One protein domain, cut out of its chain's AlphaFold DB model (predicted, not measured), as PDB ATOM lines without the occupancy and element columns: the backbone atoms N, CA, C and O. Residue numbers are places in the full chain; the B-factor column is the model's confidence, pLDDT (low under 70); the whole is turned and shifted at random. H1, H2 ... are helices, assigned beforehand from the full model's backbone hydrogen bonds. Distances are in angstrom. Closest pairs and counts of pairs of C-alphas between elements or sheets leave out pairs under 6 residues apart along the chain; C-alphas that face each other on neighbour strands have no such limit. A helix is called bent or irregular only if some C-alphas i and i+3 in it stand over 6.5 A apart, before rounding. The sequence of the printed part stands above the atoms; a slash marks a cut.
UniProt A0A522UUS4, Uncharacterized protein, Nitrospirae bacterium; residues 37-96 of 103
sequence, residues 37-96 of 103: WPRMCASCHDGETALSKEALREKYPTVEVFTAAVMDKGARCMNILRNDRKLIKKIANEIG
ATOM      1  N   TRP A  37     135.739 279.817 320.561       90.69
ATOM      2  CA  TRP A  37     135.336 280.714 319.479       90.69
ATOM      3  C   TRP A  37     135.117 280.013 318.124       90.69
ATOM      4  O   TRP A  37     134.000 280.078 317.606       90.69
ATOM      5  N   PRO A  38     136.111 279.301 317.546       90.19
ATOM      6  CA  PRO A  38     135.951 278.694 316.224       90.19
ATOM      7  C   PRO A  38     134.902 277.579 316.189       90.19
ATOM      8  O   PRO A  38     134.413 277.250 315.119       90.19
ATOM      9  N   ARG A  39     134.559 276.988 317.340       87.38
ATOM     10  CA  ARG A  39     133.627 275.855 317.415       87.38
ATOM     11  C   ARG A  39     132.179 276.273 317.636       87.38
ATOM     12  O   ARG A  39     131.289 275.579 317.172       87.38
ATOM     13  N   MET A  40     131.955 277.366 318.363       85.81
ATOM     14  CA  MET A  40     130.618 277.734 318.847       85.81
ATOM     15  C   MET A  40     130.147 279.111 318.371       85.81
ATOM     16  O   MET A  40     128.957 279.390 318.441       85.81
ATOM     17  N   CYS A  41     131.066 279.992 317.959       90.00
ATOM     18  CA  CYS A  41     130.758 281.408 317.720       90.00
ATOM     19  C   CYS A  41     130.979 281.808 316.258       90.00
ATOM     20  O   CYS A  41     130.161 282.522 315.686       90.00
ATOM     21  N   ALA A  42     132.072 281.338 315.648       91.00
ATOM     22  CA  ALA A  42     132.525 281.810 314.339       91.00
ATOM     23  C   ALA A  42     131.517 281.589 313.199       91.00
ATOM     24  O   ALA A  42     131.486 282.388 312.275       91.00
ATOM     25  N   SER A  43     130.676 280.554 313.276       91.00
ATOM     26  CA  SER A  43     129.682 280.260 312.235       91.00
ATOM     27  C   SER A  43     128.570 281.302 312.124       91.00
ATOM     28  O   SER A  43     127.947 281.393 311.078       91.00
ATOM     29  N   CYS A  44     128.277 282.039 313.200       91.19
ATOM     30  CA  CYS A  44     127.287 283.122 313.180       91.19
ATOM     31  C   CYS A  44     127.946 284.504 313.248       91.19
ATOM     32  O   CYS A  44     127.346 285.487 312.840       91.19
ATOM     33  N   HIS A  45     129.163 284.595 313.786       91.88
ATOM     34  CA  HIS A  45     129.948 285.826 313.884       91.88
ATOM     35  C   HIS A  45     130.934 285.946 312.713       91.88
ATOM     36  O   HIS A  45     132.149 286.041 312.912       91.88
ATOM     37  N   ASP A  46     130.386 285.918 311.501       91.75
ATOM     38  CA  ASP A  46     131.090 285.987 310.215       91.75
ATOM     39  C   ASP A  46     131.182 287.415 309.641       91.75
ATOM     40  O   ASP A  46     131.943 287.655 308.708       91.75
ATOM     41  N   GLY A  47     130.461 288.375 310.226       92.31
ATOM     42  CA  GLY A  47     130.349 289.749 309.734       92.31
ATOM     43  C   GLY A  47     129.115 290.011 308.867       92.31
ATOM     44  O   GLY A  47     128.808 291.176 308.625       92.31
ATOM     45  N   GLU A  48     128.384 288.972 308.458       91.88
ATOM     46  CA  GLU A  48     127.140 289.072 307.687       91.88
ATOM     47  C   GLU A  48     125.922 288.793 308.578       91.88
ATOM     48  O   GLU A  48     125.004 289.609 308.667       91.88
ATOM     49  N   THR A  49     125.941 287.670 309.301       89.75
ATOM     50  CA  THR A  49     124.848 287.246 310.188       89.75
ATOM     51  C   THR A  49     124.893 287.988 311.525       89.75
ATOM     52  O   THR A  49     123.872 288.429 312.059       89.75
ATOM     53  N   ALA A  50     126.090 288.126 312.088       90.50
ATOM     54  CA  ALA A  50     126.355 288.899 313.291       90.50
ATOM     55  C   ALA A  50     127.749 289.523 313.210       90.50
ATOM     56  O   ALA A  50     128.573 289.147 312.378       90.50
ATOM     57  N   LEU A  51     128.022 290.472 314.109       92.88
ATOM     58  CA  LEU A  51     129.309 291.168 314.165       92.88
ATOM     59  C   LEU A  51     130.471 290.174 314.155       92.88
ATOM     60  O   LEU A  51     130.486 289.244 314.965       92.88
ATOM     61  N   SER A  52     131.444 290.405 313.274       94.94
ATOM     62  CA  SER A  52     132.644 289.580 313.192       94.94
ATOM     63  C   SER A  52     133.450 289.638 314.491       94.94
ATOM     64  O   SER A  52     133.253 290.508 315.349       94.94
ATOM     65  N   LYS A  53     134.411 288.724 314.623       93.50
ATOM     66  CA  LYS A  53     135.369 288.718 315.735       93.50
ATOM     67  C   LYS A  53     136.033 290.089 315.934       93.50
ATOM     68  O   LYS A  53     136.166 290.557 317.064       93.50
ATOM     69  N   GLU A  54     136.452 290.717 314.844       93.88
ATOM     70  CA  GLU A  54     137.163 291.995 314.828       93.88
ATOM     71  C   GLU A  54     136.237 293.131 315.263       93.88
ATOM     72  O   GLU A  54     136.602 293.909 316.144       93.88
ATOM     73  N   ALA A  55     135.013 293.161 314.727       94.38
ATOM     74  CA  ALA A  55     134.010 294.162 315.071       94.38
ATOM     75  C   ALA A  55     133.565 294.060 316.540       94.38
ATOM     76  O   ALA A  55     133.328 295.073 317.195       94.38
ATOM     77  N   LEU A  56     133.478 292.848 317.096       93.62
ATOM     78  CA  LEU A  56     133.219 292.662 318.527       93.62
ATOM     79  C   LEU A  56     134.362 293.200 319.387       93.62
ATOM     80  O   LEU A  56     134.104 293.869 320.386       93.62
ATOM     81  N   ARG A  57     135.613 292.926 319.001       93.12
ATOM     82  CA  ARG A  57     136.790 293.421 319.722       93.12
ATOM     83  C   ARG A  57     136.864 294.948 319.714       93.12
ATOM     84  O   ARG A  57     137.277 295.535 320.704       93.12
ATOM     85  N   GLU A  58     136.474 295.581 318.614       93.12
ATOM     86  CA  GLU A  58     136.424 297.042 318.507       93.12
ATOM     87  C   GLU A  58     135.262 297.641 319.311       93.12
ATOM     88  O   GLU A  58     135.431 298.629 320.020       93.12
ATOM     89  N   LYS A  59     134.085 297.010 319.250       94.06
ATOM     90  CA  LYS A  59     132.878 297.482 319.937       94.06
ATOM     91  C   LYS A  59     132.974 297.398 321.461       94.06
ATOM     92  O   LYS A  59     132.363 298.217 322.148       94.06
ATOM     93  N   TYR A  60     133.664 296.390 321.994       93.56
ATOM     94  CA  TYR A  60     133.691 296.115 323.429       93.56
ATOM     95  C   TYR A  60     135.091 296.336 324.015       93.56
ATOM     96  O   TYR A  60     135.976 295.509 323.805       93.56
ATOM     97  N   PRO A  61     135.293 297.418 324.791       89.88
ATOM     98  CA  PRO A  61     136.622 297.815 325.252       89.88
ATOM     99  C   PRO A  61     137.185 296.906 326.347       89.88
ATOM    100  O   PRO A  61     138.401 296.817 326.493       89.88
ATOM    101  N   THR A  62     136.319 296.243 327.122       94.50
ATOM    102  CA  THR A  62     136.727 295.371 328.230       94.50
ATOM    103  C   THR A  62     135.921 294.080 328.272       94.50
ATOM    104  O   THR A  62     134.779 294.011 327.793       94.50
ATOM    105  N   VAL A  63     136.512 293.053 328.886       94.31
ATOM    106  CA  VAL A  63     135.881 291.743 329.091       94.31
ATOM    107  C   VAL A  63     134.578 291.876 329.881       94.31
ATOM    108  O   VAL A  63     133.591 291.215 329.555       94.31
ATOM    109  N   GLU A  64     134.526 292.755 330.877       92.25
ATOM    110  CA  GLU A  64     133.349 293.026 331.704       92.25
ATOM    111  C   GLU A  64     132.190 293.579 330.875       92.25
ATOM    112  O   GLU A  64     131.067 293.078 330.986       92.25
ATOM    113  N   VAL A  65     132.464 294.571 330.022       92.69
ATOM    114  CA  VAL A  65     131.448 295.203 329.170       92.69
ATOM    115  C   VAL A  65     130.935 294.206 328.132       92.69
ATOM    116  O   VAL A  65     129.723 294.076 327.956       92.69
ATOM    117  N   PHE A  66     131.836 293.445 327.503       92.88
ATOM    118  CA  PHE A  66     131.460 292.352 326.606       92.88
ATOM    119  C   PHE A  66     130.566 291.327 327.316       92.88
ATOM    120  O   PHE A  66     129.500 290.963 326.825       92.88
ATOM    121  N   THR A  67     130.976 290.899 328.509       92.00
ATOM    122  CA  THR A  67     130.271 289.873 329.279       92.00
ATOM    123  C   THR A  67     128.875 290.329 329.683       92.00
ATOM    124  O   THR A  67     127.916 289.573 329.534       92.00
ATOM    125  N   ALA A  68     128.739 291.569 330.155       90.56
ATOM    126  CA  ALA A  68     127.444 292.150 330.488       90.56
ATOM    127  C   ALA A  68     126.534 292.239 329.254       90.56
ATOM    128  O   ALA A  68     125.374 291.841 329.327       90.56
ATOM    129  N   ALA A  69     127.067 292.679 328.109       90.06
ATOM    130  CA  ALA A  69     126.303 292.779 326.870       90.06
ATOM    131  C   ALA A  69     125.793 291.416 326.379       90.06
ATOM    132  O   ALA A  69     124.644 291.314 325.957       90.06
ATOM    133  N   VAL A  70     126.609 290.362 326.471       89.00
ATOM    134  CA  VAL A  70     126.193 288.998 326.098       89.00
ATOM    135  C   VAL A  70     125.124 288.458 327.054       89.00
ATOM    136  O   VAL A  70     124.179 287.815 326.604       89.00
ATOM    137  N   MET A  71     125.236 288.726 328.358       86.81
ATOM    138  CA  MET A  71     124.254 288.260 329.347       86.81
ATOM    139  C   MET A  71     122.904 288.991 329.252       86.81
ATOM    140  O   MET A  71     121.862 288.363 329.436       86.81
ATOM    141  N   ASP A  72     122.925 290.298 328.978       84.62
ATOM    142  CA  ASP A  72     121.737 291.165 328.948       84.62
ATOM    143  C   ASP A  72     121.056 291.186 327.570       84.62
ATOM    144  O   ASP A  72     119.843 291.014 327.453       84.62
ATOM    145  N   LYS A  73     121.853 291.351 326.507       80.06
ATOM    146  CA  LYS A  73     121.390 291.603 325.130       80.06
ATOM    147  C   LYS A  73     121.755 290.488 324.156       80.06
ATOM    148  O   LYS A  73     121.570 290.649 322.950       80.06
ATOM    149  N   GLY A  74     122.302 289.378 324.654       78.31
ATOM    150  CA  GLY A  74     122.601 288.211 323.834       78.31
ATOM    151  C   GLY A  74     121.356 287.742 323.088       78.31
ATOM    152  O   GLY A  74     120.268 287.646 323.663       78.31
ATOM    153  N   ALA A  75     121.509 287.452 321.796       77.19
ATOM    154  CA  ALA A  75     120.415 286.927 320.994       77.19
ATOM    155  C   ALA A  75     119.881 285.625 321.616       77.19
ATOM    156  O   ALA A  75     120.642 284.842 322.183       77.19
ATOM    157  N   ARG A  76     118.575 285.350 321.480       73.56
ATOM    158  CA  ARG A  76     117.940 284.147 322.062       73.56
ATOM    159  C   ARG A  76     118.627 282.844 321.615       73.56
ATOM    160  O   ARG A  76     118.645 281.880 322.371       73.56
ATOM    161  N   CYS A  77     119.227 282.820 320.424       73.19
ATOM    162  CA  CYS A  77     120.012 281.693 319.912       73.19
ATOM    163  C   CYS A  77     121.344 281.458 320.656       73.19
ATOM    164  O   CYS A  77     121.860 280.346 320.631       73.19
ATOM    165  N   MET A  78     121.865 282.442 321.397       75.31
ATOM    166  CA  MET A  78     123.080 282.333 322.221       75.31
ATOM    167  C   MET A  78     122.805 281.816 323.644       75.31
ATOM    168  O   MET A  78     123.633 281.983 324.541       75.31
ATOM    169  N   ASN A  79     121.655 281.176 323.884       69.88
ATOM    170  CA  ASN A  79     121.223 280.771 325.228       69.88
ATOM    171  C   ASN A  79     122.218 279.834 325.946       69.88
ATOM    172  O   ASN A  79     122.234 279.790 327.173       69.88
ATOM    173  N   ILE A  80     123.083 279.142 325.191       68.38
ATOM    174  CA  ILE A  80     124.184 278.300 325.698       68.38
ATOM    175  C   ILE A  80     125.118 279.092 326.629       68.38
ATOM    176  O   ILE A  80     125.673 278.533 327.570       68.38
ATOM    177  N   LEU A  81     125.273 280.397 326.391       75.12
ATOM    178  CA  LEU A  81     126.182 281.265 327.140       75.12
ATOM    179  C   LEU A  81     125.492 282.051 328.259       75.12
ATOM    180  O   LEU A  81     126.171 282.560 329.147       75.12
ATOM    181  N   ARG A  82     124.155 282.151 328.247       71.00
ATOM    182  CA  ARG A  82     123.388 283.137 329.034       71.00
ATOM    183  C   ARG A  82     123.633 283.067 330.546       71.00
ATOM    184  O   ARG A  82     123.573 284.091 331.217       71.00
ATOM    185  N   ASN A  83     123.965 281.886 331.064       80.00
ATOM    186  CA  ASN A  83     124.207 281.657 332.490       80.00
ATOM    187  C   ASN A  83     125.660 281.280 332.818       80.00
ATOM    188  O   ASN A  83     125.971 281.041 333.984       80.00
ATOM    189  N   ASP A  84     126.562 281.242 331.832       87.75
ATOM    190  CA  ASP A  84     127.960 280.860 332.047       87.75
ATOM    191  C   ASP A  84     128.905 282.043 331.820       87.75
ATOM    192  O   ASP A  84     129.598 282.182 330.808       87.75
ATOM    193  N   ARG A  85     128.955 282.906 332.837       90.38
ATOM    194  CA  ARG A  85     129.839 284.074 332.867       90.38
ATOM    195  C   ARG A  85     131.313 283.699 332.668       90.38
ATOM    196  O   ARG A  85     132.038 284.452 332.022       90.38
ATOM    197  N   LYS A  86     131.772 282.559 333.198       90.62
ATOM    198  CA  LYS A  86     133.177 282.131 333.059       90.62
ATOM    199  C   LYS A  86     133.496 281.796 331.607       90.62
ATOM    200  O   LYS A  86     134.558 282.167 331.106       90.62
ATOM    201  N   LEU A  87     132.568 281.133 330.927       90.00
ATOM    202  CA  LEU A  87     132.728 280.759 329.531       90.00
ATOM    203  C   LEU A  87     132.677 281.982 328.608       90.00
ATOM    204  O   LEU A  87     133.500 282.081 327.697       90.00
ATOM    205  N   ILE A  88     131.818 282.965 328.904       91.38
ATOM    206  CA  ILE A  88     131.798 284.247 328.181       91.38
ATOM    207  C   ILE A  88     133.133 284.993 328.331       91.38
ATOM    208  O   ILE A  88     133.702 285.419 327.327       91.38
ATOM    209  N   LYS A  89     133.681 285.093 329.551       92.81
ATOM    210  CA  LYS A  89     134.998 285.716 329.781       92.81
ATOM    211  C   LYS A  89     136.112 285.008 329.010       92.81
ATOM    212  O   LYS A  89     136.956 285.650 328.393       92.81
ATOM    213  N   LYS A  90     136.092 283.673 328.983       91.94
ATOM    214  CA  LYS A  90     137.054 282.893 328.199       91.94
ATOM    215  C   LYS A  90     136.949 283.204 326.703       91.94
ATOM    216  O   LYS A  90     137.978 283.367 326.055       91.94
ATOM    217  N   ILE A  91     135.733 283.314 326.169       92.12
ATOM    218  CA  ILE A  91     135.511 283.709 324.776       92.12
ATOM    219  C   ILE A  91     136.055 285.120 324.513       92.12
ATOM    220  O   ILE A  91     136.763 285.306 323.525       92.12
ATOM    221  N   ALA A  92     135.788 286.079 325.405       93.44
ATOM    222  CA  ALA A  92     136.298 287.448 325.306       93.44
ATOM    223  C   ALA A  92     137.836 287.475 325.192       93.44
ATOM    224  O   ALA A  92     138.392 288.106 324.288       93.44
ATOM    225  N   ASN A  93     138.508 286.684 326.029       92.56
ATOM    226  CA  ASN A  93     139.962 286.527 326.003       92.56
ATOM    227  C   ASN A  93     140.457 285.842 324.718       92.56
ATOM    228  O   ASN A  93     141.459 286.256 324.138       92.56
ATOM    229  N   GLU A  94     139.743 284.832 324.209       92.44
ATOM    230  CA  GLU A  94     140.076 284.185 322.929       92.44
ATOM    231  C   GLU A  94     139.958 285.131 321.719       92.44
ATOM    232  O   GLU A  94     140.653 284.942 320.706       92.44
ATOM    233  N   ILE A  95     139.086 286.144 321.798       92.38
ATOM    234  CA  ILE A  95     138.952 287.170 320.757       92.38
ATOM    235  C   ILE A  95     139.831 288.404 320.970       92.38
ATOM    236  O   ILE A  95     139.901 289.251 320.081       92.38
ATOM    237  N   GLY A  96     140.585 288.449 322.069       91.88
ATOM    238  CA  GLY A  96     141.558 289.501 322.348       91.88
ATOM    239  C   GLY A  96     140.941 290.787 322.893       91.88
ATOM    240  O   GLY A  96     141.523 291.855 322.703       91.88
TER     241      GLY A  96
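This is residues 37 to 96 of the 103 residues of an uncharacterized protein of Nitrospirae bacterium (UniProt A0A522UUS4). Two helices of eleven residues each, H3 and H4, pack on each other at a steep angle, and the two shorter helices H1 and H2 meet H4 at separate places. A long loop, residues 41 to 52, joins H1 to H2, and a second long loop joins H3 to H4. The printed part has 60 residues with four named helices, H1, H2, H3 and H4 in that order, and no named strand; 33 residues are in the helices and the class is all helix. The whole is compact, with a radius of gyration of the C-alphas of 10.4 A, and rounded, with spans of 25 by 24 by 19 A.

H1, residues 37 to 40, only just touches H4, residues 85 to 95, with 3 pairs of C-alphas within 8 A. The closest C-alphas of the two are those of Trp 37 and Ile 91, 6.1 A apart. H2, residues 53 to 59, is apart from H1. H2 only just touches H4, also with 3 pairs of C-alphas within 8 A; the closest are those of Lys 53 and Ile 95, 6.4 A apart. The lines of H2 and H4 are about perpendicular, at 75 degrees. H3, residues 63 to 73, and H2 are near each other, their closest C-alphas 8.3 A apart. H3 touches H4 with 11 pairs of C-alphas within 8 A, the closest being those of Val 63 and Ala 92 at 5.7 A. These two helices run opposite ways at a steep tilt of 61 degrees. H1 and H3 are apart. H4 is the hub, touching the other three helices. In H2, H3 and H4 every pair of O of residue i and N of residue i+4 is within hydrogen-bond range; H1 is too short for such a pair.

H1, residues 37 to 40, begins with C-alpha 37 at (135.336, 280.714, 319.479) and is 5.6 A long from first to last C-alpha. H2, residues 53 to 59, measures 10.0 A. H3, residues 63 to 73, measures 15.0 A, with C-alpha 63 at (135.881, 291.743, 329.091). H4, residues 85 to 95, measures 15.5 A and ends with C-alpha 95 at (138.952, 287.170, 320.757). No helix is bent or irregular.

The two C-alphas farthest apart are those of Glu 48 and Lys 86, at 27.0 A, while the first and last printed C-alphas, of Trp 37 and Gly 96, are 11.1 A apart. The printed part has no cut. The links from H1 to H2, with 12 residues, and from H3 to H4, with 11, are long; that from H2 to H3, with 3, is tight. The mean pLDDT of the printed part is 88.4, and residues 79 to 80 are under 70.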